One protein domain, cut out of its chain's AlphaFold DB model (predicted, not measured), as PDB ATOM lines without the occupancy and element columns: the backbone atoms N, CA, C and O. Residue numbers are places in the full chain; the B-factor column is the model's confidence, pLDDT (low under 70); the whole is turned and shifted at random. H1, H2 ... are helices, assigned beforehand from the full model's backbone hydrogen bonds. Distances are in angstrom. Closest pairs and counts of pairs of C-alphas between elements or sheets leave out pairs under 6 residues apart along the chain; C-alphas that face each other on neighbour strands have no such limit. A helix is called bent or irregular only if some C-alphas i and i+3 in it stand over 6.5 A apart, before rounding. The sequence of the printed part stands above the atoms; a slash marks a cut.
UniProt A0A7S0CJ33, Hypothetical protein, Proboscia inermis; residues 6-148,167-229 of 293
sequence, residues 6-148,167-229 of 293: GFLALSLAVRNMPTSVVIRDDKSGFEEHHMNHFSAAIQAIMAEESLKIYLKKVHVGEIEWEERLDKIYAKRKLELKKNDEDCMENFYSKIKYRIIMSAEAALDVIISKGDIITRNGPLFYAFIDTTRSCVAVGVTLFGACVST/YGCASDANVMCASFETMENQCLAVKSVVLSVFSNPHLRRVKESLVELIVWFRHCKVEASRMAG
ATOM      1  N   GLY A   6     205.987 200.274 201.441       75.06
ATOM      2  CA  GLY A   6     205.475 201.524 202.017       75.06
ATOM      3  C   GLY A   6     206.296 202.776 201.691       75.06
ATOM      4  O   GLY A   6     205.743 203.872 201.636       75.06
ATOM      5  N   PHE A   7     207.604 202.641 201.445       83.69
ATOM      6  CA  PHE A   7     208.493 203.805 201.312       83.69
ATOM      7  C   PHE A   7     208.182 204.650 200.079       83.69
ATOM      8  O   PHE A   7     208.157 205.876 200.166       83.69
ATOM      9  N   LEU A   8     207.904 203.981 198.957       83.12
ATOM     10  CA  LEU A   8     207.568 204.629 197.692       83.12
ATOM     11  C   LEU A   8     206.199 205.305 197.756       83.12
ATOM     12  O   LEU A   8     206.042 206.402 197.241       83.12
ATOM     13  N   ALA A   9     205.219 204.680 198.412       84.12
ATOM     14  CA  ALA A   9     203.907 205.290 198.602       84.12
ATOM     15  C   ALA A   9     204.017 206.600 199.396       84.12
ATOM     16  O   ALA A   9     203.379 207.589 199.043       84.12
ATOM     17  N   LEU A  10     204.874 206.623 200.421       85.88
ATOM     18  CA  LEU A  10     205.115 207.817 201.221       85.88
ATOM     19  C   LEU A  10     205.824 208.923 200.421       85.88
ATOM     20  O   LEU A  10     205.374 210.065 200.460       85.88
ATOM     21  N   SER A  11     206.872 208.598 199.651       87.25
ATOM     22  CA  SER A  11     207.569 209.607 198.835       87.25
ATOM     23  C   SER A  11     206.649 210.180 197.750       87.25
ATOM     24  O   SER A  11     206.596 211.392 197.547       87.25
ATOM     25  N   LEU A  12     205.834 209.325 197.122       86.44
ATOM     26  CA  LEU A  12     204.821 209.731 196.148       86.44
ATOM     27  C   LEU A  12     203.748 210.630 196.768       86.44
ATOM     28  O   LEU A  12     203.349 211.607 196.138       86.44
ATOM     29  N   ALA A  13     203.291 210.324 197.985       86.06
ATOM     30  CA  ALA A  13     202.316 211.148 198.692       86.06
ATOM     31  C   ALA A  13     202.871 212.548 198.985       86.06
ATOM     32  O   ALA A  13     202.193 213.537 198.720       86.06
ATOM     33  N   VAL A  14     204.122 212.639 199.453       87.25
ATOM     34  CA  VAL A  14     204.804 213.924 199.672       87.25
ATOM     35  C   VAL A  14     204.932 214.705 198.368       87.25
ATOM     36  O   VAL A  14     204.644 215.898 198.336       87.25
ATOM     37  N   ARG A  15     205.336 214.047 197.278       85.75
ATOM     38  CA  ARG A  15     205.557 214.696 195.980       85.75
ATOM     39  C   ARG A  15     204.270 215.199 195.327       85.75
ATOM     40  O   ARG A  15     204.281 216.248 194.696       85.75
ATOM     41  N   ASN A  16     203.184 214.440 195.453       86.56
ATOM     42  CA  ASN A  16     201.898 214.768 194.838       86.56
ATOM     43  C   ASN A  16     201.051 215.720 195.696       86.56
ATOM     44  O   ASN A  16     199.970 216.123 195.270       86.56
ATOM     45  N   MET A  17     201.512 216.063 196.900       83.25
ATOM     46  CA  MET A  17     200.844 217.055 197.724       83.25
ATOM     47  C   MET A  17     200.930 218.435 197.048       83.25
ATOM     48  O   MET A  17     202.016 218.827 196.612       83.25
ATOM     49  N   PRO A  18     199.814 219.176 196.943       75.19
ATOM     50  CA  PRO A  18     199.825 220.491 196.325       75.19
ATOM     51  C   PRO A  18     200.665 221.478 197.149       75.19
ATOM     52  O   PRO A  18     200.436 221.667 198.343       75.19
ATOM     53  N   THR A  19     201.607 222.149 196.489       66.88
ATOM     54  CA  THR A  19     202.359 223.285 197.051       66.88
ATOM     55  C   THR A  19     201.551 224.584 197.025       66.88
ATOM     56  O   THR A  19     201.885 225.520 197.746       66.88
ATOM     57  N   SER A  20     200.499 224.652 196.204       63.81
ATOM     58  CA  SER A  20     199.623 225.813 196.059       63.81
ATOM     59  C   SER A  20     198.149 225.417 195.979       63.81
ATOM     60  O   SER A  20     197.783 224.370 195.440       63.81
ATOM     61  N   VAL A  21     197.296 226.274 196.527       61.16
ATOM     62  CA  VAL A  21     195.841 226.188 196.485       61.16
ATOM     63  C   VAL A  21     195.352 227.348 195.630       61.16
ATOM     64  O   VAL A  21     195.422 228.499 196.046       61.16
ATOM     65  N   VAL A  22     194.850 227.047 194.433       58.31
ATOM     66  CA  VAL A  22     194.229 228.061 193.570       58.31
ATOM     67  C   VAL A  22     192.813 228.312 194.075       58.31
ATOM     68  O   VAL A  22     191.934 227.461 193.913       58.31
ATOM     69  N   ILE A  23     192.583 229.474 194.683       58.12
ATOM     70  CA  ILE A  23     191.244 229.915 195.086       58.12
ATOM     71  C   ILE A  23     190.694 230.779 193.952       58.12
ATOM     72  O   ILE A  23     191.153 231.891 193.724       58.12
ATOM     73  N   ARG A  24     189.712 230.257 193.206       51.25
ATOM     74  CA  ARG A  24     189.048 230.969 192.099       51.25
ATOM     75  C   ARG A  24     188.015 231.986 192.602       51.25
ATOM     76  O   ARG A  24     186.862 231.929 192.185       51.25
ATOM     77  N   ASP A  25     188.411 232.885 193.495       50.38
ATOM     78  CA  ASP A  25     187.584 234.035 193.868       50.38
ATOM     79  C   ASP A  25     188.294 235.330 193.463       50.38
ATOM     80  O   ASP A  25     189.360 235.666 193.976       50.38
ATOM     81  N   ASP A  26     187.667 236.083 192.552       52.50
ATOM     82  CA  ASP A  26     188.186 237.293 191.886       52.50
ATOM     83  C   ASP A  26     188.512 238.474 192.837       52.50
ATOM     84  O   ASP A  26     188.737 239.601 192.387       52.50
ATOM     85  N   LYS A  27     188.492 238.279 194.164       50.53
ATOM     86  CA  LYS A  27     188.552 239.370 195.152       50.53
ATOM     87  C   LYS A  27     189.511 239.188 196.331       50.53
ATOM     88  O   LYS A  27     189.649 240.148 197.087       50.53
ATOM     89  N   SER A  28     190.211 238.063 196.500       53.00
ATOM     90  CA  SER A  28     191.073 237.866 197.684       53.00
ATOM     91  C   SER A  28     192.437 237.226 197.396       53.00
ATOM     92  O   SER A  28     192.824 236.234 198.007       53.00
ATOM     93  N   GLY A  29     193.264 237.873 196.565       58.44
ATOM     94  CA  GLY A  29     194.675 237.473 196.385       58.44
ATOM     95  C   GLY A  29     195.493 237.399 197.695       58.44
ATOM     96  O   GLY A  29     196.508 236.710 197.760       58.44
ATOM     97  N   PHE A  30     195.031 238.053 198.769       58.72
ATOM     98  CA  PHE A  30     195.600 237.926 200.114       58.72
ATOM     99  C   PHE A  30     195.350 236.542 200.745       58.72
ATOM    100  O   PHE A  30     196.254 235.965 201.346       58.72
ATOM    101  N   GLU A  31     194.149 235.978 200.589       63.59
ATOM    102  CA  GLU A  31     193.799 234.662 201.145       63.59
ATOM    103  C   GLU A  31     194.499 233.532 200.382       63.59
ATOM    104  O   GLU A  31     194.993 232.585 200.995       63.59
ATOM    105  N   GLU A  32     194.632 233.673 199.062       66.81
ATOM    106  CA  GLU A  32     195.361 232.726 198.213       66.81
ATOM    107  C   GLU A  32     196.841 232.615 198.621       66.81
ATOM    108  O   GLU A  32     197.382 231.517 198.763       66.81
ATOM    109  N   HIS A  33     197.493 233.745 198.904       67.50
ATOM    110  CA  HIS A  33     198.895 233.774 199.314       67.50
ATOM    111  C   HIS A  33     199.140 233.058 200.655       67.50
ATOM    112  O   HIS A  33     200.039 232.220 200.761       67.50
ATOM    113  N   HIS A  34     198.305 233.317 201.665       72.25
ATOM    114  CA  HIS A  34     198.403 232.641 202.962       72.25
ATOM    115  C   HIS A  34     198.121 231.137 202.872       72.25
ATOM    116  O   HIS A  34     198.777 230.344 203.553       72.25
ATOM    117  N   MET A  35     197.186 230.732 202.010       77.50
ATOM    118  CA  MET A  35     196.882 229.320 201.780       77.50
ATOM    119  C   MET A  35     198.017 228.590 201.059       77.50
ATOM    120  O   MET A  35     198.319 227.449 201.412       77.50
ATOM    121  N   ASN A  36     198.715 229.252 200.133       76.88
ATOM    122  CA  ASN A  36     199.920 228.710 199.499       76.88
ATOM    123  C   ASN A  36     201.055 228.508 200.512       76.88
ATOM    124  O   ASN A  36     201.663 227.438 200.554       76.88
ATOM    125  N   HIS A  37     201.299 229.487 201.392       78.12
ATOM    126  CA  HIS A  37     202.265 229.345 202.490       78.12
ATOM    127  C   HIS A  37     201.934 228.190 203.424       78.12
ATOM    128  O   HIS A  37     202.817 227.415 203.792       78.12
ATOM    129  N   PHE A  38     200.666 228.077 203.806       82.75
ATOM    130  CA  PHE A  38     200.199 227.015 204.681       82.75
ATOM    131  C   PHE A  38     200.349 225.637 204.023       82.75
ATOM    132  O   PHE A  38     200.896 224.724 204.642       82.75
ATOM    133  N   SER A  39     199.949 225.497 202.754       84.94
ATOM    134  CA  SER A  39     200.071 224.242 202.001       84.94
ATOM    135  C   SER A  39     201.531 223.806 201.861       84.94
ATOM    136  O   SER A  39     201.876 222.669 202.191       84.94
ATOM    137  N   ALA A  40     202.415 224.730 201.473       86.00
ATOM    138  CA  ALA A  40     203.847 224.467 201.379       86.00
ATOM    139  C   ALA A  40     204.465 224.113 202.747       86.00
ATOM    140  O   ALA A  40     205.303 223.216 202.831       86.00
ATOM    141  N   ALA A  41     204.031 224.753 203.838       87.56
ATOM    142  CA  ALA A  41     204.501 224.426 205.185       87.56
ATOM    143  C   ALA A  41     204.069 223.019 205.629       87.56
ATOM    144  O   ALA A  41     204.882 222.287 206.197       87.56
ATOM    145  N   ILE A  42     202.831 222.599 205.336       89.50
ATOM    146  CA  ILE A  42     202.390 221.227 205.626       89.50
ATOM    147  C   ILE A  42     203.215 220.226 204.817       89.50
ATOM    148  O   ILE A  42     203.696 219.239 205.374       89.50
ATOM    149  N   GLN A  43     203.425 220.486 203.527       90.50
ATOM    150  CA  GLN A  43     204.222 219.596 202.690       90.50
ATOM    151  C   GLN A  43     205.673 219.496 203.174       90.50
ATOM    152  O   GLN A  43     206.243 218.407 203.150       90.50
ATOM    153  N   ALA A  44     206.252 220.592 203.674       91.50
ATOM    154  CA  ALA A  44     207.581 220.589 204.281       91.50
ATOM    155  C   ALA A  44     207.627 219.661 205.501       91.50
ATOM    156  O   ALA A  44     208.497 218.794 205.582       91.50
ATOM    157  N   ILE A  45     206.655 219.790 206.409       91.62
ATOM    158  CA  ILE A  45     206.549 218.937 207.601       91.62
ATOM    159  C   ILE A  45     206.384 217.470 207.193       91.62
ATOM    160  O   ILE A  45     207.086 216.604 207.706       91.62
ATOM    161  N   MET A  46     205.508 217.174 206.229       92.75
ATOM    162  CA  MET A  46     205.305 215.807 205.744       92.75
ATOM    163  C   MET A  46     206.562 215.218 205.099       92.75
ATOM    164  O   MET A  46     206.868 214.041 205.311       92.75
ATOM    165  N   ALA A  47     207.303 216.016 204.328       93.88
ATOM    166  CA  ALA A  47     208.557 215.594 203.725       93.88
ATOM    167  C   ALA A  47     209.618 215.286 204.796       93.88
ATOM    168  O   ALA A  47     210.259 214.237 204.739       93.88
ATOM    169  N   GLU A  48     209.756 216.143 205.812       94.00
ATOM    170  CA  GLU A  48     210.679 215.916 206.929       94.00
ATOM    171  C   GLU A  48     210.304 214.669 207.746       94.00
ATOM    172  O   GLU A  48     211.155 213.817 208.007       94.00
ATOM    173  N   GLU A  49     209.031 214.505 208.109       92.75
ATOM    174  CA  GLU A  49     208.568 213.324 208.847       92.75
ATOM    175  C   GLU A  49     208.774 212.032 208.043       92.75
ATOM    176  O   GLU A  49     209.139 210.989 208.594       92.75
ATOM    177  N   SER A  50     208.643 212.107 206.718       93.44
ATOM    178  CA  SER A  50     208.958 210.986 205.834       93.44
ATOM    179  C   SER A  50     210.440 210.619 205.881       93.44
ATOM    180  O   SER A  50     210.770 209.436 205.998       93.44
ATOM    181  N   LEU A  51     211.340 211.612 205.884       94.25
ATOM    182  CA  LEU A  51     212.770 211.370 206.097       94.25
ATOM    183  C   LEU A  51     213.020 210.704 207.453       94.25
ATOM    184  O   LEU A  51     213.725 209.698 207.500       94.25
ATOM    185  N   LYS A  52     212.399 211.174 208.543       91.81
ATOM    186  CA  LYS A  52     212.533 210.557 209.879       91.81
ATOM    187  C   LYS A  52     212.101 209.090 209.899       91.81
ATOM    188  O   LYS A  52     212.759 208.261 210.535       91.81
ATOM    189  N   ILE A  53     211.036 208.730 209.183       91.56
ATOM    190  CA  ILE A  53     210.604 207.330 209.040       91.56
ATOM    191  C   ILE A  53     211.682 206.496 208.339       91.56
ATOM    192  O   ILE A  53     211.989 205.383 208.778       91.56
ATOM    193  N   TYR A  54     212.291 207.026 207.279       92.31
ATOM    194  CA  TYR A  54     213.363 206.329 206.571       92.31
ATOM    195  C   TYR A  54     214.645 206.229 207.412       92.31
ATOM    196  O   TYR A  54     215.298 205.184 207.419       92.31
ATOM    197  N   LEU A  55     214.969 207.271 208.182       90.75
ATOM    198  CA  LEU A  55     216.109 207.321 209.104       90.75
ATOM    199  C   LEU A  55     216.029 206.233 210.178       90.75
ATOM    200  O   LEU A  55     217.011 205.528 210.424       90.75
ATOM    201  N   LYS A  56     214.833 205.999 210.733       89.69
ATOM    202  CA  LYS A  56     214.592 204.897 211.677       89.69
ATOM    203  C   LYS A  56     214.952 203.533 211.078       89.69
ATOM    204  O   LYS A  56     215.498 202.685 211.778       89.69
ATOM    205  N   LYS A  57     214.709 203.318 209.779       89.25
ATOM    206  CA  LYS A  57     215.038 202.054 209.089       89.25
ATOM    207  C   LYS A  57     216.537 201.862 208.848       89.25
ATOM    208  O   LYS A  57     216.974 200.727 208.675       89.25
ATOM    209  N   VAL A  58     217.330 202.932 208.879       89.81
ATOM    210  CA  VAL A  58     218.800 202.877 208.772       89.81
ATOM    211  C   VAL A  58     219.500 203.038 210.125       89.81
ATOM    212  O   VAL A  58     220.712 203.243 210.173       89.81
ATOM    213  N   HIS A  59     218.748 202.881 211.221       89.50
ATOM    214  CA  HIS A  59     219.223 202.972 212.604       89.50
ATOM    215  C   HIS A  59     219.843 204.333 212.951       89.50
ATOM    216  O   HIS A  59     220.786 204.399 213.738       89.50
ATOM    217  N   VAL A  60     219.321 205.412 212.366       88.69
ATOM    218  CA  VAL A  60     219.607 206.777 212.815       88.69
ATOM    219  C   VAL A  60     218.508 207.179 213.791       88.69
ATOM    220  O   VAL A  60     217.325 207.203 213.441       88.69
ATOM    221  N   GLY A  61     218.905 207.413 215.041       88.00
ATOM    222  CA  GLY A  61     217.998 207.834 216.106       88.00
ATOM    223  C   GLY A  61     217.609 209.305 215.984       88.00
ATOM    224  O   GLY A  61     218.288 210.087 215.326       88.00
ATOM    225  N   GLU A  62     216.535 209.694 216.670       88.69
ATOM    226  CA  GLU A  62     216.048 211.081 216.682       88.69
ATOM    227  C   GLU A  62     217.088 212.056 217.250       88.69
ATOM    228  O   GLU A  62     217.298 213.120 216.686       88.69
ATOM    229  N   ILE A  63     217.823 211.647 218.288       89.75
ATOM    230  CA  ILE A  63     218.909 212.450 218.867       89.75
ATOM    231  C   ILE A  63     220.020 212.695 217.836       89.75
ATOM    232  O   ILE A  63     220.445 213.828 217.647       89.75
ATOM    233  N   GLU A  64     220.462 211.649 217.126       91.62
ATOM    234  CA  GLU A  64     221.502 211.784 216.095       91.62
ATOM    235  C   GLU A  64     221.030 212.684 214.941       91.62
ATOM    236  O   GLU A  64     221.819 213.447 214.384       91.62
ATOM    237  N   TRP A  65     219.748 212.599 214.577       92.00
ATOM    238  CA  TRP A  65     219.144 213.450 213.557       92.00
ATOM    239  C   TRP A  65     219.149 214.928 213.961       92.00
ATOM    240  O   TRP A  65     219.665 215.757 213.209       92.00
ATOM    241  N   GLU A  66     218.639 215.249 215.149       92.38
ATOM    242  CA  GLU A  66     218.587 216.629 215.642       92.38
ATOM    243  C   GLU A  66     220.003 217.200 215.840       92.38
ATOM    244  O   GLU A  66     220.278 218.311 215.400       92.38
ATOM    245  N   GLU A  67     220.968 216.417 216.343       92.06
ATOM    246  CA  GLU A  67     222.370 216.857 216.433       92.06
ATOM    247  C   GLU A  67     222.989 217.200 215.067       92.06
ATOM    248  O   GLU A  67     223.841 218.089 214.964       92.06
ATOM    249  N   ARG A  68     222.621 216.472 214.003       92.56
ATOM    250  CA  ARG A  68     223.085 216.770 212.638       92.56
ATOM    251  C   ARG A  68     222.439 218.043 212.108       92.56
ATOM    252  O   ARG A  68     223.152 218.875 211.544       92.56
ATOM    253  N   LEU A  69     221.133 218.206 212.317       92.06
ATOM    254  CA  LEU A  69     220.422 219.430 211.958       92.06
ATOM    255  C   LEU A  69     221.017 220.642 212.673       92.06
ATOM    256  O   LEU A  69     221.329 221.625 212.007       92.06
ATOM    257  N   ASP A  70     221.272 220.548 213.977       90.25
ATOM    258  CA  ASP A  70     221.865 221.625 214.774       90.25
ATOM    259  C   ASP A  70     223.258 222.014 214.273       90.25
ATOM    260  O   ASP A  70     223.580 223.200 214.170       90.25
ATOM    261  N   LYS A  71     224.093 221.035 213.897       92.69
ATOM    262  CA  LYS A  71     225.424 221.297 213.317       92.69
ATOM    263  C   LYS A  71     225.329 222.043 211.989       92.69
ATOM    264  O   LYS A  71     226.076 222.999 211.771       92.69
ATOM    265  N   ILE A  72     224.429 221.615 211.104       91.75
ATOM    266  CA  ILE A  72     224.211 222.276 209.813       91.75
ATOM    267  C   ILE A  72     223.652 223.680 210.048       91.75
ATOM    268  O   ILE A  72     224.181 224.650 209.510       91.75
ATOM    269  N   TYR A  73     222.651 223.811 210.913       88.62
ATOM    270  CA  TYR A  73     222.039 225.083 211.268       88.62
ATOM    271  C   TYR A  73     223.063 226.068 211.835       88.62
ATOM    272  O   TYR A  73     223.136 227.206 211.381       88.62
ATOM    273  N   ALA A  74     223.909 225.632 212.771       87.88
ATOM    274  CA  ALA A  74     224.979 226.454 213.326       87.88
ATOM    275  C   ALA A  74     225.963 226.913 212.240       87.88
ATOM    276  O   ALA A  74     226.345 228.083 212.213       87.88
ATOM    277  N   LYS A  75     226.324 226.025 211.302       89.12
ATOM    278  CA  LYS A  75     227.174 226.370 210.155       89.12
ATOM    279  C   LYS A  75     226.521 227.438 209.271       89.12
ATOM    280  O   LYS A  75     227.185 228.409 208.924       89.12
ATOM    281  N   ARG A  76     225.231 227.304 208.953       85.88
ATOM    282  CA  ARG A  76     224.490 228.279 208.130       85.88
ATOM    283  C   ARG A  76     224.223 229.592 208.850       85.88
ATOM    284  O   ARG A  76     224.283 230.651 208.236       85.88
ATOM    285  N   LYS A  77     224.025 229.552 210.168       82.94
ATOM    286  CA  LYS A  77     223.907 230.758 210.991       82.94
ATOM    287  C   LYS A  77     225.181 231.608 210.933       82.94
ATOM    288  O   LYS A  77     225.080 232.823 210.970       82.94
ATOM    289  N   LEU A  78     226.364 231.005 210.795       81.31
ATOM    290  CA  LEU A  78     227.609 231.760 210.587       81.31
ATOM    291  C   LEU A  78     227.679 232.436 209.203       81.31
ATOM    292  O   LEU A  78     228.378 233.437 209.052       81.31
ATOM    293  N   GLU A  79     226.975 231.901 208.200       76.12
ATOM    294  CA  GLU A  79     226.904 232.452 206.835       76.12
ATOM    295  C   GLU A  79     225.904 233.620 206.729       76.12
ATOM    296  O   GLU A  79     226.084 234.517 205.895       76.12
ATOM    297  N   LEU A  80     224.901 233.661 207.615       73.44
ATOM    298  CA  LEU A  80     224.093 234.844 207.915       73.44
ATOM    299  C   LEU A  80     224.962 235.819 208.723       73.44
ATOM    300  O   LEU A  80     225.172 235.651 209.920       73.44
ATOM    301  N   LYS A  81     225.545 236.831 208.072       65.50
ATOM    302  CA  LYS A  81     226.353 237.852 208.768       65.50
ATOM    303  C   LYS A  81     225.587 238.443 209.967       65.50
ATOM    304  O   LYS A  81     224.373 238.592 209.920       65.50
ATOM    305  N   LYS A  82     226.350 238.870 210.982       52.25
ATOM    306  CA  LYS A  82     225.985 239.445 212.302       52.25
ATOM    307  C   LYS A  82     224.869 240.517 212.385       52.25
ATOM    308  O   LYS A  82     224.633 241.009 213.481       52.25
ATOM    309  N   ASN A  83     224.226 240.906 211.282       47.59
ATOM    310  CA  ASN A  83     223.230 241.981 211.220       47.59
ATOM    311  C   ASN A  83     221.787 241.498 210.947       47.59
ATOM    312  O   ASN A  83     220.889 242.322 211.037       47.59
ATOM    313  N   ASP A  84     221.564 240.208 210.657       56.28
ATOM    314  CA  ASP A  84     220.238 239.623 210.352       56.28
ATOM    315  C   ASP A  84     219.869 238.477 211.330       56.28
ATOM    316  O   ASP A  84     219.319 237.449 210.930       56.28
ATOM    317  N   GLU A  85     220.195 238.602 212.627       53.62
ATOM    318  CA  GLU A  85     219.863 237.551 213.615       53.62
ATOM    319  C   GLU A  85     218.346 237.306 213.751       53.62
ATOM    320  O   GLU A  85     217.942 236.168 214.000       53.62
ATOM    321  N   ASP A  86     217.515 238.312 213.457       53.69
ATOM    322  CA  ASP A  86     216.050 238.234 213.572       53.69
ATOM    323  C   ASP A  86     215.365 237.522 212.388       53.69
ATOM    324  O   ASP A  86     214.182 237.175 212.464       53.69
ATOM    325  N   CYS A  87     216.078 237.245 211.284       56.06
ATOM    326  CA  CYS A  87     215.447 236.663 210.093       56.06
ATOM    327  C   CYS A  87     214.955 235.226 210.343       56.06
ATOM    328  O   CYS A  87     213.995 234.792 209.714       56.06
ATOM    329  N   MET A  88     215.542 234.494 211.299       58.22
ATOM    330  CA  MET A  88     215.239 233.080 211.583       58.22
ATOM    331  C   MET A  88     214.133 232.869 212.636       58.22
ATOM    332  O   MET A  88     213.828 231.725 212.978       58.22
ATOM    333  N   GLU A  89     213.545 233.927 213.204       60.38
ATOM    334  CA  GLU A  89     212.703 233.780 214.404       60.38
ATOM    335  C   GLU A  89     211.222 233.492 214.123       60.38
ATOM    336  O   GLU A  89     210.583 232.774 214.904       60.38
ATOM    337  N   ASN A  90     210.682 233.960 212.992       69.38
ATOM    338  CA  ASN A  90     209.299 233.676 212.595       69.38
ATOM    339  C   ASN A  90     209.108 232.176 212.284       69.38
ATOM    340  O   ASN A  90     209.981 231.537 211.700       69.38
ATOM    341  N   PHE A  91     207.943 231.616 212.627       67.94
ATOM    342  CA  PHE A  91     207.566 230.218 212.391       67.94
ATOM    343  C   PHE A  91     207.832 229.764 210.947       67.94
ATOM    344  O   PHE A  91     208.509 228.759 210.732       67.94
ATOM    345  N   TYR A  92     207.387 230.541 209.956       69.94
ATOM    346  CA  TYR A  92     207.632 230.230 208.542       69.94
ATOM    347  C   TYR A  92     209.111 230.309 208.166       69.94
ATOM    348  O   TYR A  92     209.576 229.530 207.335       69.94
ATOM    349  N   SER A  93     209.865 231.195 208.821       75.50
ATOM    350  CA  SER A  93     211.308 231.267 208.623       75.50
ATOM    351  C   SER A  93     212.012 230.024 209.170       75.50
ATOM    352  O   SER A  93     212.821 229.397 208.490       75.50
ATOM    353  N   LYS A  94     211.622 229.556 210.357       82.50
ATOM    354  CA  LYS A  94     212.144 228.298 210.907       82.50
ATOM    355  C   LYS A  94     211.864 227.123 209.977       82.50
ATOM    356  O   LYS A  94     212.772 226.338 209.723       82.50
ATOM    357  N   ILE A  95     210.650 227.023 209.429       86.25
ATOM    358  CA  ILE A  95     210.280 225.931 208.517       86.25
ATOM    359  C   ILE A  95     211.081 225.989 207.212       86.25
ATOM    360  O   ILE A  95     211.650 224.967 206.827       86.25
ATOM    361  N   LYS A  96     211.171 227.155 206.547       85.81
ATOM    362  CA  LYS A  96     211.876 227.269 205.252       85.81
ATOM    363  C   LYS A  96     213.352 226.880 205.371       85.81
ATOM    364  O   LYS A  96     213.872 226.174 204.512       85.81
ATOM    365  N   TYR A  97     214.011 227.256 206.466       88.88
ATOM    366  CA  TYR A  97     215.393 226.862 206.715       88.88
ATOM    367  C   TYR A  97     215.500 225.388 207.114       88.88
ATOM    368  O   TYR A  97     216.290 224.650 206.526       88.88
ATOM    369  N   ARG A  98     214.672 224.929 208.060       91.56
ATOM    370  CA  ARG A  98     214.693 223.548 208.568       91.56
ATOM    371  C   ARG A  98     214.523 222.515 207.461       91.56
ATOM    372  O   ARG A  98     215.229 221.509 207.472       91.56
ATOM    373  N   ILE A  99     213.642 222.759 206.491       93.94
ATOM    374  CA  ILE A  99     213.402 221.795 205.412       93.94
ATOM    375  C   ILE A  99     214.591 221.679 204.445       93.94
ATOM    376  O   ILE A  99     214.931 220.573 204.022       93.94
ATOM    377  N   ILE A 100     215.284 222.786 204.160       94.19
ATOM    378  CA  ILE A 100     216.519 222.775 203.361       94.19
ATOM    379  C   ILE A 100     217.643 222.064 204.117       94.19
ATOM    380  O   ILE A 100     218.301 221.188 203.556       94.19
ATOM    381  N   MET A 101     217.815 222.358 205.409       93.81
ATOM    382  CA  MET A 101     218.835 221.685 206.225       93.81
ATOM    383  C   MET A 101     218.543 220.193 206.398       93.81
ATOM    384  O   MET A 101     219.466 219.388 206.459       93.81
ATOM    385  N   SER A 102     217.267 219.808 206.408       95.12
ATOM    386  CA  SER A 102     216.844 218.407 206.417       95.12
ATOM    387  C   SER A 102     217.222 217.687 205.123       95.12
ATOM    388  O   SER A 102     217.645 216.532 205.167       95.12
ATOM    389  N   ALA A 103     217.149 218.358 203.970       95.69
ATOM    390  CA  ALA A 103     217.638 217.802 202.710       95.69
ATOM    391  C   ALA A 103     219.164 217.576 202.739       95.69
ATOM    392  O   ALA A 103     219.630 216.491 202.387       95.69
ATOM    393  N   GLU A 104     219.931 218.559 203.224       95.12
ATOM    394  CA  GLU A 104     221.386 218.436 203.419       95.12
ATOM    395  C   GLU A 104     221.754 217.297 204.381       95.12
ATOM    396  O   GLU A 104     222.637 216.484 204.090       95.12
ATOM    397  N   ALA A 105     221.065 217.220 205.521       94.88
ATOM    398  CA  ALA A 105     221.282 216.192 206.530       94.88
ATOM    399  C   ALA A 105     220.944 214.796 205.993       94.88
ATOM    400  O   ALA A 105     221.667 213.838 206.264       94.88
ATOM    401  N   ALA A 106     219.879 214.666 205.198       94.50
ATOM    402  CA  ALA A 106     219.512 213.400 204.575       94.50
ATOM    403  C   ALA A 106     220.605 212.900 203.623       94.50
ATOM    404  O   ALA A 106     220.977 211.728 203.686       94.50
ATOM    405  N   LEU A 107     221.173 213.776 202.786       94.56
ATOM    406  CA  LEU A 107     222.287 213.407 201.907       94.56
ATOM    407  C   LEU A 107     223.537 213.008 202.703       94.56
ATOM    408  O   LEU A 107     224.189 212.022 202.358       94.56
ATOM    409  N   ASP A 108     223.842 213.710 203.795       93.88
ATOM    410  CA  ASP A 108     224.942 213.357 204.702       93.88
ATOM    411  C   ASP A 108     224.740 211.980 205.363       93.88
ATOM    412  O   ASP A 108     225.659 211.155 205.453       93.88
ATOM    413  N   VAL A 109     223.505 211.664 205.764       92.31
ATOM    414  CA  VAL A 109     223.160 210.330 206.268       92.31
ATOM    415  C   VAL A 109     223.332 209.274 205.183       92.31
ATOM    416  O   VAL A 109     223.904 208.222 205.462       92.31
ATOM    417  N   ILE A 110     222.908 209.542 203.947       92.06
ATOM    418  CA  ILE A 110     223.094 208.603 202.833       92.06
ATOM    419  C   ILE A 110     224.578 208.312 202.606       92.06
ATOM    420  O   ILE A 110     224.942 207.155 202.403       92.06
ATOM    421  N   ILE A 111     225.440 209.325 202.690       91.75
ATOM    422  CA  ILE A 111     226.891 209.147 202.572       91.75
ATOM    423  C   ILE A 111     227.419 208.285 203.726       91.75
ATOM    424  O   ILE A 111     228.134 207.313 203.491       91.75
ATOM    425  N   SER A 112     227.041 208.593 204.969       91.38
ATOM    426  CA  SER A 112     227.559 207.883 206.151       91.38
ATOM    427  C   SER A 112     226.994 206.469 206.348       91.38
ATOM    428  O   SER A 112     227.664 205.616 206.928       91.38
ATOM    429  N   LYS A 113     225.778 206.190 205.865       89.81
ATOM    430  CA  LYS A 113     225.088 204.888 205.960       89.81
ATOM    431  C   LYS A 113     224.950 204.199 204.595       89.81
ATOM    432  O   LYS A 113     224.090 203.326 204.431       89.81
ATOM    433  N   GLY A 114     225.792 204.569 203.628       84.69
ATOM    434  CA  GLY A 114     225.682 204.164 202.223       84.69
ATOM    435  C   GLY A 114     225.540 202.657 202.016       84.69
ATOM    436  O   GLY A 114     224.676 202.229 201.254       84.69
ATOM    437  N   ASP A 115     226.288 201.834 202.751       85.00
ATOM    438  CA  ASP A 115     226.219 200.369 202.632       85.00
ATOM    439  C   ASP A 115     224.858 199.783 203.032       85.00
ATOM    440  O   ASP A 115     224.403 198.800 202.449       85.00
ATOM    441  N   ILE A 116     224.194 200.370 204.029       87.19
ATOM    442  CA  ILE A 116     222.875 199.915 204.493       87.19
ATOM    443  C   ILE A 116     221.813 200.341 203.477       87.19
ATOM    444  O   ILE A 116     220.952 199.549 203.095       87.19
ATOM    445  N   ILE A 117     221.902 201.587 203.017       86.69
ATOM    446  CA  ILE A 117     220.926 202.201 202.115       86.69
ATOM    447  C   ILE A 117     220.994 201.579 200.719       86.69
ATOM    448  O   ILE A 117     219.966 201.211 200.158       86.69
ATOM    449  N   THR A 118     222.194 201.373 200.174       86.69
ATOM    450  CA  THR A 118     222.392 200.785 198.835       86.69
ATOM    451  C   THR A 118     221.891 199.345 198.722       86.69
ATOM    452  O   THR A 118     221.491 198.926 197.636       86.69
ATOM    453  N   ARG A 119     221.841 198.596 199.834       87.69
ATOM    454  CA  ARG A 119     221.241 197.251 199.882       87.69
ATOM    455  C   ARG A 119     219.719 197.274 199.733       87.69
ATOM    456  O   ARG A 119     219.151 196.284 199.278       87.69
ATOM    457  N   ASN A 120     219.058 198.383 200.070       88.62
ATOM    458  CA  ASN A 120     217.615 198.557 199.929       88.62
ATOM    459  C   ASN A 120     217.297 199.621 198.865       88.62
ATOM    460  O   ASN A 120     217.065 200.791 199.164       88.62
ATOM    461  N   GLY A 121     217.271 199.190 197.600       88.25
ATOM    462  CA  GLY A 121     217.006 200.062 196.451       88.25
ATOM    463  C   GLY A 121     215.727 200.914 196.573       88.25
ATOM    464  O   GLY A 121     215.815 202.121 196.352       88.25
ATOM    465  N   PRO A 122     214.559 200.342 196.933       89.81
ATOM    466  CA  PRO A 122     213.332 201.115 197.149       89.81
ATOM    467  C   PRO A 122     213.463 202.199 198.224       89.81
ATOM    468  O   PRO A 122     213.065 203.337 197.981       89.81
ATOM    469  N   LEU A 123     214.056 201.872 199.378       90.62
ATOM    470  CA  LEU A 123     214.302 202.836 200.456       90.62
ATOM    471  C   LEU A 123     215.241 203.955 199.996       90.62
ATOM    472  O   LEU A 123     214.981 205.122 200.264       90.62
ATOM    473  N   PHE A 124     216.311 203.609 199.280       92.56
ATOM    474  CA  PHE A 124     217.258 204.589 198.759       92.56
ATOM    475  C   PHE A 124     216.595 205.540 197.756       92.56
ATOM    476  O   PHE A 124     216.765 206.756 197.836       92.56
ATOM    477  N   TYR A 125     215.789 205.004 196.839       92.12
ATOM    478  CA  TYR A 125     215.039 205.830 195.899       92.12
ATOM    479  C   TYR A 125     214.060 206.764 196.613       92.12
ATOM    480  O   TYR A 125     214.052 207.954 196.314       92.12
ATOM    481  N   ALA A 126     213.306 206.257 197.594       92.38
ATOM    482  CA  ALA A 126     212.405 207.074 198.403       92.38
ATOM    483  C   ALA A 126     213.153 208.181 199.165       92.38
ATOM    484  O   ALA A 126     212.697 209.317 199.190       92.38
ATOM    485  N   PHE A 127     214.335 207.884 199.719       93.06
ATOM    486  CA  PHE A 127     215.198 208.880 200.362       93.06
ATOM    487  C   PHE A 127     215.543 210.028 199.409       93.06
ATOM    488  O   PHE A 127     215.325 211.186 199.745       93.06
ATOM    489  N   ILE A 128     216.035 209.711 198.208       95.06
ATOM    490  CA  ILE A 128     216.437 210.717 197.215       95.06
ATOM    491  C   ILE A 128     215.236 211.521 196.692       95.06
ATOM    492  O   ILE A 128     215.335 212.737 196.543       95.06
ATOM    493  N   ASP A 129     214.103 210.865 196.435       94.00
ATOM    494  CA  ASP A 129     212.867 211.504 195.961       94.00
ATOM    495  C   ASP A 129     212.266 212.446 197.022       94.00
ATOM    496  O   ASP A 129     211.873 213.578 196.723       94.00
ATOM    497  N   THR A 130     212.282 212.042 198.294       94.62
ATOM    498  CA  THR A 130     211.837 212.899 199.399       94.62
ATOM    499  C   THR A 130     212.822 214.036 199.660       94.62
ATOM    500  O   THR A 130     212.383 215.171 199.814       94.62
ATOM    501  N   THR A 131     214.140 213.804 199.605       95.00
ATOM    502  CA  THR A 131     215.147 214.882 199.669       95.00
ATOM    503  C   THR A 131     214.926 215.917 198.564       95.00
ATOM    504  O   THR A 131     214.953 217.118 198.836       95.00
ATOM    505  N   ARG A 132     214.646 215.481 197.327       94.00
ATOM    506  CA  ARG A 132     214.276 216.380 196.220       94.00
ATOM    507  C   ARG A 132     213.052 217.225 196.574       94.00
ATOM    508  O   ARG A 132     213.055 218.431 196.340       94.00
ATOM    509  N   SER A 133     212.031 216.593 197.151       92.69
ATOM    510  CA  SER A 133     210.794 217.261 197.564       92.69
ATOM    511  C   SER A 133     211.042 218.289 198.673       92.69
ATOM    512  O   SER A 133     210.551 219.409 198.570       92.69
ATOM    513  N   CYS A 134     211.878 217.972 199.671       94.25
ATOM    514  CA  CYS A 134     212.296 218.923 200.706       94.25
ATOM    515  C   CYS A 134     212.905 220.192 200.096       94.25
ATOM    516  O   CYS A 134     212.535 221.300 200.482       94.25
ATOM    517  N   VAL A 135     213.795 220.045 199.107       92.75
ATOM    518  CA  VAL A 135     214.407 221.208 198.451       92.75
ATOM    519  C   VAL A 135     213.385 222.006 197.647       92.75
ATOM    520  O   VAL A 135     213.355 223.228 197.757       92.75
ATOM    521  N   ALA A 136     212.522 221.341 196.874       90.12
ATOM    522  CA  ALA A 136     211.510 222.014 196.055       90.12
ATOM    523  C   ALA A 136     210.553 222.852 196.916       90.12
ATOM    524  O   ALA A 136     210.296 224.024 196.625       90.12
ATOM    525  N   VAL A 137     210.073 222.264 198.012       89.88
ATOM    526  CA  VAL A 137     209.188 222.933 198.965       89.88
ATOM    527  C   VAL A 137     209.919 224.059 199.688       89.88
ATOM    528  O   VAL A 137     209.376 225.153 199.812       89.88
ATOM    529  N   GLY A 138     211.167 223.837 200.113       89.38
ATOM    530  CA  GLY A 138     211.982 224.873 200.741       89.38
ATOM    531  C   GLY A 138     212.151 226.095 199.842       89.38
ATOM    532  O   GLY A 138     211.822 227.201 200.258       89.38
ATOM    533  N   VAL A 139     212.559 225.904 198.583       86.81
ATOM    534  CA  VAL A 139     212.678 226.994 197.595       86.81
ATOM    535  C   VAL A 139     211.349 227.729 197.402       86.81
ATOM    536  O   VAL A 139     211.332 228.957 197.350       86.81
ATOM    537  N   THR A 140     210.234 226.998 197.365       84.69
ATOM    538  CA  THR A 140     208.890 227.592 197.260       84.69
ATOM    539  C   THR A 140     208.564 228.468 198.473       84.69
ATOM    540  O   THR A 140     208.076 229.584 198.310       84.69
ATOM    541  N   LEU A 141     208.880 228.007 199.688       84.19
ATOM    542  CA  LEU A 141     208.676 228.776 200.918       84.19
ATOM    543  C   LEU A 141     209.530 230.051 200.953       84.19
ATOM    544  O   LEU A 141     209.033 231.096 201.372       84.19
ATOM    545  N   PHE A 142     210.780 229.994 200.480       82.38
ATOM    546  CA  PHE A 142     211.625 231.185 200.342       82.38
ATOM    547  C   PHE A 142     211.028 232.202 199.359       82.38
ATOM    548  O   PHE A 142     210.967 233.388 199.684       82.38
ATOM    549  N   GLY A 143     210.523 231.738 198.211       73.31
ATOM    550  CA  GLY A 143     209.915 232.605 197.200       73.31
ATOM    551  C   GLY A 143     208.600 233.225 197.661       73.31
ATOM    552  O   GLY A 143     208.338 234.390 197.393       73.31
ATOM    553  N   ALA A 144     207.787 232.486 198.415       69.44
ATOM    554  CA  ALA A 144     206.516 232.996 198.916       69.44
ATOM    555  C   ALA A 144     206.703 234.062 200.020       69.44
ATOM    556  O   ALA A 144     205.878 234.955 200.178       69.44
ATOM    557  N   CYS A 145     207.799 234.032 200.790       61.12
ATOM    558  CA  CYS A 145     208.085 235.051 201.815       61.12
ATOM    559  C   CYS A 145     208.447 236.446 201.254       61.12
ATOM    560  O   CYS A 145     208.627 237.377 202.036       61.12
ATOM    561  N   VAL A 146     208.546 236.604 199.932       58.19
ATOM    562  CA  VAL A 146     208.866 237.866 199.242       58.19
ATOM    563  C   VAL A 146     207.698 238.868 199.238       58.19
ATOM    564  O   VAL A 146     207.921 240.077 199.243       58.19
ATOM    565  N   SER A 147     206.448 238.401 199.246       47.66
ATOM    566  CA  SER A 147     205.310 239.212 198.777       47.66
ATOM    567  C   SER A 147     204.699 240.191 199.794       47.66
ATOM    568  O   SER A 147     203.676 240.798 199.496       47.66
ATOM    569  N   THR A 148     205.257 240.357 200.999       44.25
ATOM    570  CA  THR A 148     204.570 241.090 202.089       44.25
ATOM    571  C   THR A 148     205.074 242.506 202.381       44.25
ATOM    572  O   THR A 148     204.486 243.167 203.229       44.25
ATOM    573  N   TYR A 167     214.723 233.939 196.596       75.81
ATOM    574  CA  TYR A 167     215.263 233.747 197.942       75.81
ATOM    575  C   TYR A 167     214.936 234.868 198.937       75.81
ATOM    576  O   TYR A 167     215.550 234.909 199.991       75.81
ATOM    577  N   GLY A 168     214.008 235.787 198.648       73.31
ATOM    578  CA  GLY A 168     213.637 236.841 199.605       73.31
ATOM    579  C   GLY A 168     214.613 238.014 199.620       73.31
ATOM    580  O   GLY A 168     214.288 239.113 199.176       73.31
ATOM    581  N   CYS A 169     215.827 237.776 200.110       76.56
ATOM    582  CA  CYS A 169     216.871 238.782 200.276       76.56
ATOM    583  C   CYS A 169     218.269 238.223 199.951       76.56
ATOM    584  O   CYS A 169     218.456 237.030 199.714       76.56
ATOM    585  N   ALA A 170     219.276 239.102 199.929       79.88
ATOM    586  CA  ALA A 170     220.655 238.719 199.624       79.88
ATOM    587  C   ALA A 170     221.286 237.814 200.702       79.88
ATOM    588  O   ALA A 170     222.108 236.961 200.366       79.88
ATOM    589  N   SER A 171     220.919 237.978 201.980       79.88
ATOM    590  CA  SER A 171     221.412 237.138 203.081       79.88
ATOM    591  C   SER A 171     220.860 235.714 202.991       79.88
ATOM    592  O   SER A 171     221.649 234.767 202.985       79.88
ATOM    593  N   ASP A 172     219.549 235.562 202.798       83.50
ATOM    594  CA  ASP A 172     218.905 234.275 202.513       83.50
ATOM    595  C   ASP A 172     219.514 233.622 201.255       83.50
ATOM    596  O   ASP A 172     219.890 232.448 201.274       83.50
ATOM    597  N   ALA A 173     219.712 234.389 200.175       85.00
ATOM    598  CA  ALA A 173     220.348 233.892 198.954       85.00
ATOM    599  C   ALA A 173     221.786 233.387 199.190       85.00
ATOM    600  O   ALA A 173     222.196 232.396 198.586       85.00
ATOM    601  N   ASN A 174     222.552 234.020 200.084       85.56
ATOM    602  CA  ASN A 174     223.902 233.572 200.428       85.56
ATOM    603  C   ASN A 174     223.890 232.210 201.141       85.56
ATOM    604  O   ASN A 174     224.666 231.325 200.773       85.56
ATOM    605  N   VAL A 175     222.981 232.019 202.105       87.06
ATOM    606  CA  VAL A 175     222.806 230.724 202.786       87.06
ATOM    607  C   VAL A 175     222.389 229.655 201.786       87.06
ATOM    608  O   VAL A 175     223.009 228.598 201.711       87.06
ATOM    609  N   MET A 176     221.384 229.954 200.961       89.69
ATOM    610  CA  MET A 176     220.880 229.023 199.956       89.69
ATOM    611  C   MET A 176     221.964 228.639 198.944       89.69
ATOM    612  O   MET A 176     222.091 227.467 198.600       89.69
ATOM    613  N   CYS A 177     222.803 229.586 198.517       90.75
ATOM    614  CA  CYS A 177     223.947 229.310 197.650       90.75
ATOM    615  C   CYS A 177     224.893 228.272 198.272       90.75
ATOM    616  O   CYS A 177     225.251 227.285 197.624       90.75
ATOM    617  N   ALA A 178     225.267 228.464 199.536       90.62
ATOM    618  CA  ALA A 178     226.170 227.566 200.245       90.62
ATOM    619  C   ALA A 178     225.524 226.195 200.542       90.62
ATOM    620  O   ALA A 178     226.203 225.158 200.510       90.62
ATOM    621  N   SER A 179     224.211 226.174 200.782       93.25
ATOM    622  CA  SER A 179     223.390 224.965 200.880       93.25
ATOM    623  C   SER A 179     223.397 224.165 199.579       93.25
ATOM    624  O   SER A 179     223.756 222.987 199.581       93.25
ATOM    625  N   PHE A 180     223.099 224.800 198.443       94.75
ATOM    626  CA  PHE A 180     223.103 224.139 197.135       94.75
ATOM    627  C   PHE A 180     224.485 223.637 196.730       94.75
ATOM    628  O   PHE A 180     224.595 222.548 196.175       94.75
ATOM    629  N   GLU A 181     225.547 224.381 197.037       94.12
ATOM    630  CA  GLU A 181     226.915 223.910 196.810       94.12
ATOM    631  C   GLU A 181     227.228 222.648 197.618       94.12
ATOM    632  O   GLU A 181     227.817 221.694 197.106       94.12
ATOM    633  N   THR A 182     226.802 222.617 198.881       95.25
ATOM    634  CA  THR A 182     227.000 221.452 199.747       95.25
ATOM    635  C   THR A 182     226.218 220.252 199.221       95.25
ATOM    636  O   THR A 182     226.801 219.180 199.058       95.25
ATOM    637  N   MET A 183     224.944 220.437 198.868       96.31
ATOM    638  CA  MET A 183     224.108 219.367 198.321       96.31
ATOM    639  C   MET A 183     224.600 218.865 196.955       96.31
ATOM    640  O   MET A 183     224.573 217.660 196.715       96.31
ATOM    641  N   GLU A 184     225.111 219.736 196.074       96.38
ATOM    642  CA  GLU A 184     225.741 219.330 194.804       96.38
ATOM    643  C   GLU A 184     226.908 218.366 195.064       96.38
ATOM    644  O   GLU A 184     226.966 217.273 194.489       96.38
ATOM    645  N   ASN A 185     227.806 218.739 195.979       95.94
ATOM    646  CA  ASN A 185     228.961 217.925 196.352       95.94
ATOM    647  C   ASN A 185     228.547 216.608 197.024       95.94
ATOM    648  O   ASN A 185     229.113 215.553 196.728       95.94
ATOM    649  N   GLN A 186     227.531 216.641 197.887       95.50
ATOM    650  CA  GLN A 186     226.998 215.438 198.515       95.50
ATOM    651  C   GLN A 186     226.360 214.499 197.484       95.50
ATOM    652  O   GLN A 186     226.637 213.304 197.504       95.50
ATOM    653  N   CYS A 187     225.577 215.003 196.525       95.44
ATOM    654  CA  CYS A 187     225.027 214.172 195.454       95.44
ATOM    655  C   CYS A 187     226.122 213.546 194.581       95.44
ATOM    656  O   CYS A 187     225.989 212.384 194.186       95.44
ATOM    657  N   LEU A 188     227.216 214.266 194.308       93.38
ATOM    658  CA  LEU A 188     228.393 213.704 193.633       93.38
ATOM    659  C   LEU A 188     229.017 212.561 194.445       93.38
ATOM    660  O   LEU A 188     229.305 211.501 193.881       93.38
ATOM    661  N   ALA A 189     229.162 212.741 195.762       92.31
ATOM    662  CA  ALA A 189     229.658 211.705 196.662       92.31
ATOM    663  C   ALA A 189     228.728 210.482 196.671       92.31
ATOM    664  O   ALA A 189     229.181 209.376 196.382       92.31
ATOM    665  N   VAL A 190     227.421 210.667 196.881       91.38
ATOM    666  CA  VAL A 190     226.422 209.582 196.861       91.38
ATOM    667  C   VAL A 190     226.452 208.828 195.530       91.38
ATOM    668  O   VAL A 190     226.468 207.598 195.513       91.38
ATOM    669  N   LYS A 191     226.519 209.541 194.400       90.56
ATOM    670  CA  LYS A 191     226.565 208.938 193.060       90.56
ATOM    671  C   LYS A 191     227.767 208.010 192.879       90.56
ATOM    672  O   LYS A 191     227.636 207.000 192.187       90.56
ATOM    673  N   SER A 192     228.914 208.336 193.479       84.56
ATOM    674  CA  SER A 192     230.125 207.510 193.394       84.56
ATOM    675  C   SER A 192     229.980 206.153 194.095       84.56
ATOM    676  O   SER A 192     230.572 205.172 193.655       84.56
ATOM    677  N   VAL A 193     229.123 206.072 195.121       77.44
ATOM    678  CA  VAL A 193     228.853 204.846 195.889       77.44
ATOM    679  C   VAL A 193     227.898 203.899 195.137       77.44
ATOM    680  O   VAL A 193     227.888 202.691 195.373       77.44
ATOM    681  N   VAL A 194     227.125 204.400 194.162       81.00
ATOM    682  CA  VAL A 194     226.197 203.588 193.352       81.00
ATOM    683  C   VAL A 194     226.929 202.906 192.185       81.00
ATOM    684  O   VAL A 194     226.884 203.351 191.031       81.00
ATOM    685  N   LEU A 195     227.616 201.802 192.497       69.50
ATOM    686  CA  LEU A 195     228.452 201.054 191.548       69.50
ATOM    687  C   LEU A 195     227.653 200.128 190.611       69.50
ATOM    688  O   LEU A 195     227.972 200.041 189.426       69.50
ATOM    689  N   SER A 196     226.598 199.466 191.104       64.19
ATOM    690  CA  SER A 196     225.837 198.469 190.330       64.19
ATOM    691  C   SER A 196     224.395 198.913 190.076       64.19
ATOM    692  O   SER A 196     223.550 198.871 190.965       64.19
ATOM    693  N   VAL A 197     224.114 199.340 188.841       66.88
ATOM    694  CA  VAL A 197     222.783 199.819 188.410       66.88
ATOM    695  C   VAL A 197     222.065 198.884 187.435       66.88
ATOM    696  O   VAL A 197     220.873 199.046 187.206       66.88
ATOM    697  N   PHE A 198     222.760 197.902 186.860       60.56
ATOM    698  CA  PHE A 198     222.187 197.039 185.821       60.56
ATOM    699  C   PHE A 198     221.282 195.938 186.384       60.56
ATOM    700  O   PHE A 198     220.322 195.548 185.729       60.56
ATOM    701  N   SER A 199     221.542 195.488 187.612       69.25
ATOM    702  CA  SER A 199     220.779 194.409 188.257       69.25
ATOM    703  C   SER A 199     219.666 194.913 189.180       69.25
ATOM    704  O   SER A 199     218.917 194.108 189.724       69.25
ATOM    705  N   ASN A 200     219.563 196.230 189.399       80.75
ATOM    706  CA  ASN A 200     218.585 196.818 190.311       80.75
ATOM    707  C   ASN A 200     217.948 198.080 189.695       80.75
ATOM    708  O   ASN A 200     218.592 199.136 189.658       80.75
ATOM    709  N   PRO A 201     216.679 198.013 189.245       83.62
ATOM    710  CA  PRO A 201     216.019 199.134 188.578       83.62
ATOM    711  C   PRO A 201     215.856 200.359 189.488       83.62
ATOM    712  O   PRO A 201     215.872 201.485 188.997       83.62
ATOM    713  N   HIS A 202     215.758 200.177 190.809       85.44
ATOM    714  CA  HIS A 202     215.674 201.298 191.746       85.44
ATOM    715  C   HIS A 202     217.011 202.033 191.872       85.44
ATOM    716  O   HIS A 202     217.023 203.259 191.867       85.44
ATOM    717  N   LEU A 203     218.140 201.315 191.903       86.94
ATOM    718  CA  LEU A 203     219.468 201.946 191.932       86.94
ATOM    719  C   LEU A 203     219.779 202.696 190.634       86.94
ATOM    720  O   LEU A 203     220.426 203.743 190.663       86.94
ATOM    721  N   ARG A 204     219.278 202.200 189.497       89.25
ATOM    722  CA  ARG A 204     219.322 202.946 188.236       89.25
ATOM    723  C   ARG A 204     218.571 204.273 188.346       89.25
ATOM    724  O   ARG A 204     219.164 205.310 188.068       89.25
ATOM    725  N   ARG A 205     217.319 204.245 188.817       89.81
ATOM    726  CA  ARG A 205     216.518 205.463 189.021       89.81
ATOM    727  C   ARG A 205     217.168 206.422 190.013       89.81
ATOM    728  O   ARG A 205     217.182 207.615 189.765       89.81
ATOM    729  N   VAL A 206     217.762 205.918 191.096       91.88
ATOM    730  CA  VAL A 206     218.544 206.740 192.035       91.88
ATOM    731  C   VAL A 206     219.669 207.471 191.310       91.88
ATOM    732  O   VAL A 206     219.845 208.670 191.499       91.88
ATOM    733  N   LYS A 207     220.431 206.775 190.461       91.06
ATOM    734  CA  LYS A 207     221.546 207.379 189.726       91.06
ATOM    735  C   LYS A 207     221.079 208.436 188.725       91.06
ATOM    736  O   LYS A 207     221.738 209.465 188.606       91.06
ATOM    737  N   GLU A 208     219.964 208.191 188.040       91.31
ATOM    738  CA  GLU A 208     219.306 209.161 187.154       91.31
ATOM    739  C   GLU A 208     218.846 210.394 187.957       91.31
ATOM    740  O   GLU A 208     219.277 211.507 187.657       91.31
ATOM    741  N   SER A 209     218.121 210.197 189.065       92.62
ATOM    742  CA  SER A 209     217.697 211.276 189.970       92.62
ATOM    743  C   SER A 209     218.871 212.085 190.523       92.62
ATOM    744  O   SER A 209     218.795 213.306 190.595       92.62
ATOM    745  N   LEU A 210     219.981 211.443 190.899       93.81
ATOM    746  CA  LEU A 210     221.174 212.139 191.390       93.81
ATOM    747  C   LEU A 210     221.806 213.023 190.311       93.81
ATOM    748  O   LEU A 210     222.293 214.103 190.627       93.81
ATOM    749  N   VAL A 211     221.807 212.592 189.045       94.00
ATOM    750  CA  VAL A 211     222.294 213.421 187.929       94.00
ATOM    751  C   VAL A 211     221.417 214.656 187.758       94.00
ATOM    752  O   VAL A 211     221.955 215.758 187.652       94.00
ATOM    753  N   GLU A 212     220.096 214.486 187.784       93.62
ATOM    754  CA  GLU A 212     219.152 215.606 187.721       93.62
ATOM    755  C   GLU A 212     219.340 216.574 188.894       93.62
ATOM    756  O   GLU A 212     219.432 217.780 188.679       93.62
ATOM    757  N   LEU A 213     219.469 216.058 190.123       93.94
ATOM    758  CA  LEU A 213     219.686 216.866 191.327       93.94
ATOM    759  C   LEU A 213     220.991 217.665 191.265       93.94
ATOM    760  O   LEU A 213     220.991 218.843 191.601       93.94
ATOM    761  N   ILE A 214     222.091 217.069 190.792       95.19
ATOM    762  CA  ILE A 214     223.376 217.774 190.626       95.19
ATOM    763  C   ILE A 214     223.219 218.966 189.677       95.19
ATOM    764  O   ILE A 214     223.691 220.064 189.972       95.19
ATOM    765  N   VAL A 215     222.556 218.758 188.536       94.12
ATOM    766  CA  VAL A 215     222.302 219.828 187.561       94.12
ATOM    767  C   VAL A 215     221.395 220.894 188.175       94.12
ATOM    768  O   VAL A 215     221.702 222.082 188.089       94.12
ATOM    769  N   TRP A 216     220.325 220.483 188.853       92.56
ATOM    770  CA  TRP A 216     219.383 221.396 189.485       92.56
ATOM    771  C   TRP A 216     220.033 222.250 190.581       92.56
ATOM    772  O   TRP A 216     219.928 223.473 190.530       92.56
ATOM    773  N   PHE A 217     220.788 221.650 191.506       93.56
ATOM    774  CA  PHE A 217     221.509 222.389 192.548       93.56
ATOM    775  C   PHE A 217     222.546 223.341 191.968       93.56
ATOM    776  O   PHE A 217     222.695 224.450 192.472       93.56
ATOM    777  N   ARG A 218     223.211 222.977 190.866       92.12
ATOM    778  CA  ARG A 218     224.105 223.902 190.165       92.12
ATOM    779  C   ARG A 218     223.361 225.128 189.637       92.12
ATOM    780  O   ARG A 218     223.864 226.238 189.798       92.12
ATOM    781  N   HIS A 219     222.186 224.946 189.033       90.12
ATOM    782  CA  HIS A 219     221.358 226.063 188.572       90.12
ATOM    783  C   HIS A 219     220.899 226.945 189.738       90.12
ATOM    784  O   HIS A 219     221.145 228.151 189.708       90.12
ATOM    785  N   CYS A 220     220.333 226.353 190.793       88.94
ATOM    786  CA  CYS A 220     219.889 227.096 191.975       88.94
ATOM    787  C   CYS A 220     221.046 227.819 192.679       88.94
ATOM    788  O   CYS A 220     220.893 228.957 193.106       88.94
ATOM    789  N   LYS A 221     222.237 227.212 192.741       91.38
ATOM    790  CA  LYS A 221     223.452 227.850 193.262       91.38
ATOM    791  C   LYS A 221     223.835 229.094 192.462       91.38
ATOM    792  O   LYS A 221     224.115 230.129 193.054       91.38
ATOM    793  N   VAL A 222     223.860 229.005 191.127       87.75
ATOM    794  CA  VAL A 222     224.187 230.150 190.256       87.75
ATOM    795  C   VAL A 222     223.161 231.270 190.428       87.75
ATOM    796  O   VAL A 222     223.531 232.441 190.521       87.75
ATOM    797  N   GLU A 223     221.881 230.919 190.511       86.56
ATOM    798  CA  GLU A 223     220.807 231.880 190.736       86.56
ATOM    799  C   GLU A 223     220.914 232.568 192.107       86.56
ATOM    800  O   GLU A 223     220.870 233.800 192.183       86.56
ATOM    801  N   ALA A 224     221.128 231.792 193.170       86.19
ATOM    802  CA  ALA A 224     221.302 232.288 194.532       86.19
ATOM    803  C   ALA A 224     222.554 233.169 194.660       86.19
ATOM    804  O   ALA A 224     222.499 234.254 195.233       86.19
ATOM    805  N   SER A 225     223.668 232.761 194.046       86.00
ATOM    806  CA  SER A 225     224.910 233.539 193.991       86.00
ATOM    807  C   SER A 225     224.703 234.902 193.324       86.00
ATOM    808  O   SER A 225     225.112 235.924 193.880       86.00
ATOM    809  N   ARG A 226     223.980 234.936 192.192       83.62
ATOM    810  CA  ARG A 226     223.613 236.183 191.506       83.62
ATOM    811  C   ARG A 226     222.799 237.105 192.416       83.62
ATOM    812  O   ARG A 226     223.042 238.309 192.427       83.62
ATOM    813  N   MET A 227     221.848 236.554 193.170       81.00
ATOM    814  CA  MET A 227     221.019 237.323 194.105       81.00
ATOM    815  C   MET A 227     221.781 237.816 195.341       81.00
ATOM    816  O   MET A 227     221.515 238.914 195.819       81.00
ATOM    817  N   ALA A 228     222.747 237.045 195.839       78.12
ATOM    818  CA  ALA A 228     223.563 237.406 196.998       78.12
ATOM    819  C   ALA A 228     224.534 238.577 196.731       78.12
ATOM    820  O   ALA A 228     225.252 239.004 197.634       78.12
ATOM    821  N   GLY A 229     224.591 239.096 195.499       71.56
ATOM    822  CA  GLY A 229     225.526 240.154 195.111       71.56
ATOM    823  C   GLY A 229     226.953 239.651 194.874       71.56
ATOM    824  O   GLY A 229     227.854 240.455 194.630       71.56
TER     825      GLY A 229
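AT A GLANCE: This is residues 6 to 148 and 167 to 229 of the 293 residues of the protein "Hypothetical protein" of Proboscia inermis (UniProt A0A7S0CJ33). Six long or medium helices lie side by side in a bundle, with H5 and H7 in its middle, the hairpin of H1 and H2 on one side and the hairpin of H8 and H9 on the other. H3 crosses H5 from outside, and the short H4 and H6 sit near opposite ends. The printed part has 206 residues with nine named helices, H1 to H9 in that order, and no named strand: the class is all helix. It is compact, with a radius of gyration of the C-alphas of 17.2 A, and spans 54 by 42 by 32 A.

HOW THE PARTS SIT: H1, residues 6 to 16, and H2, residues 29 to 57, form a helical hairpin at a shallow tilt of 17 degrees; their closest C-alphas, of Val 14 and Ala 47, are 5.8 A apart. H3, residues 62 to 79, touches H5, residues 91 to 112, at a steep tilt of 67 degrees, closest at the C-alphas of Leu 69 and Met 101, 6.4 A. H4, residues 85 to 88, only just touches H5, with 3 pairs of C-alphas within 8 A, and only at the corner. H5 and H7, residues 121 to 144, are the hub, touching 5 helices each; they run opposite ways at 27 degrees, a shallow tilt, closest at the C-alphas of Ala 103 and Thr 131, 4.9 A. H6, residues 114 to 119, only just touches H7, with 3 pairs within 8 A, and only at the corner. H8, residues 170 to 193, touches H5, closest at the C-alphas of Ile 111 and Val 190, 5.7 A. H9, residues 201 to 227, forms a helical hairpin with H8, closest at the C-alphas of Cys 177 and Lys 221, 4.7 A. H1 and H9 are apart. Every O i to N i+4 pair is within hydrogen-bond range in H1, H7 and H9, against 24 of 25 in H2, 13 of 14 in H3, 17 of 18 in H5, 1 of 2 in H6 and 19 of 20 in H8; H4 is too short for such a pair.

IN THESE COORDINATES: H1 begins at C-alpha 6, (205.475, 201.524, 202.017). From first to last C-alpha, H2 measures 42.8 A, H3 25.9 A, H5 30.6 A, H7 34.7 A, H8 35.1 A and H9 38.9 A. H4 is irregular, but only just: C-alphas 85 and 88 are 6.7 A apart. H9 ends at C-alpha 227, (221.019, 237.323, 194.105).

THE WHOLE: The farthest C-alphas, of Lys 27 and Ser 199, are 55.7 A apart. Residues 149 to 166 are not printed; C-alphas 148 and 167 are 13.6 A apart across the cut. The link from H1 to H2 is long. The pLDDT is under 70 at residues 19 to 33, 81 to 92, 144 to 148 and 195 to 199.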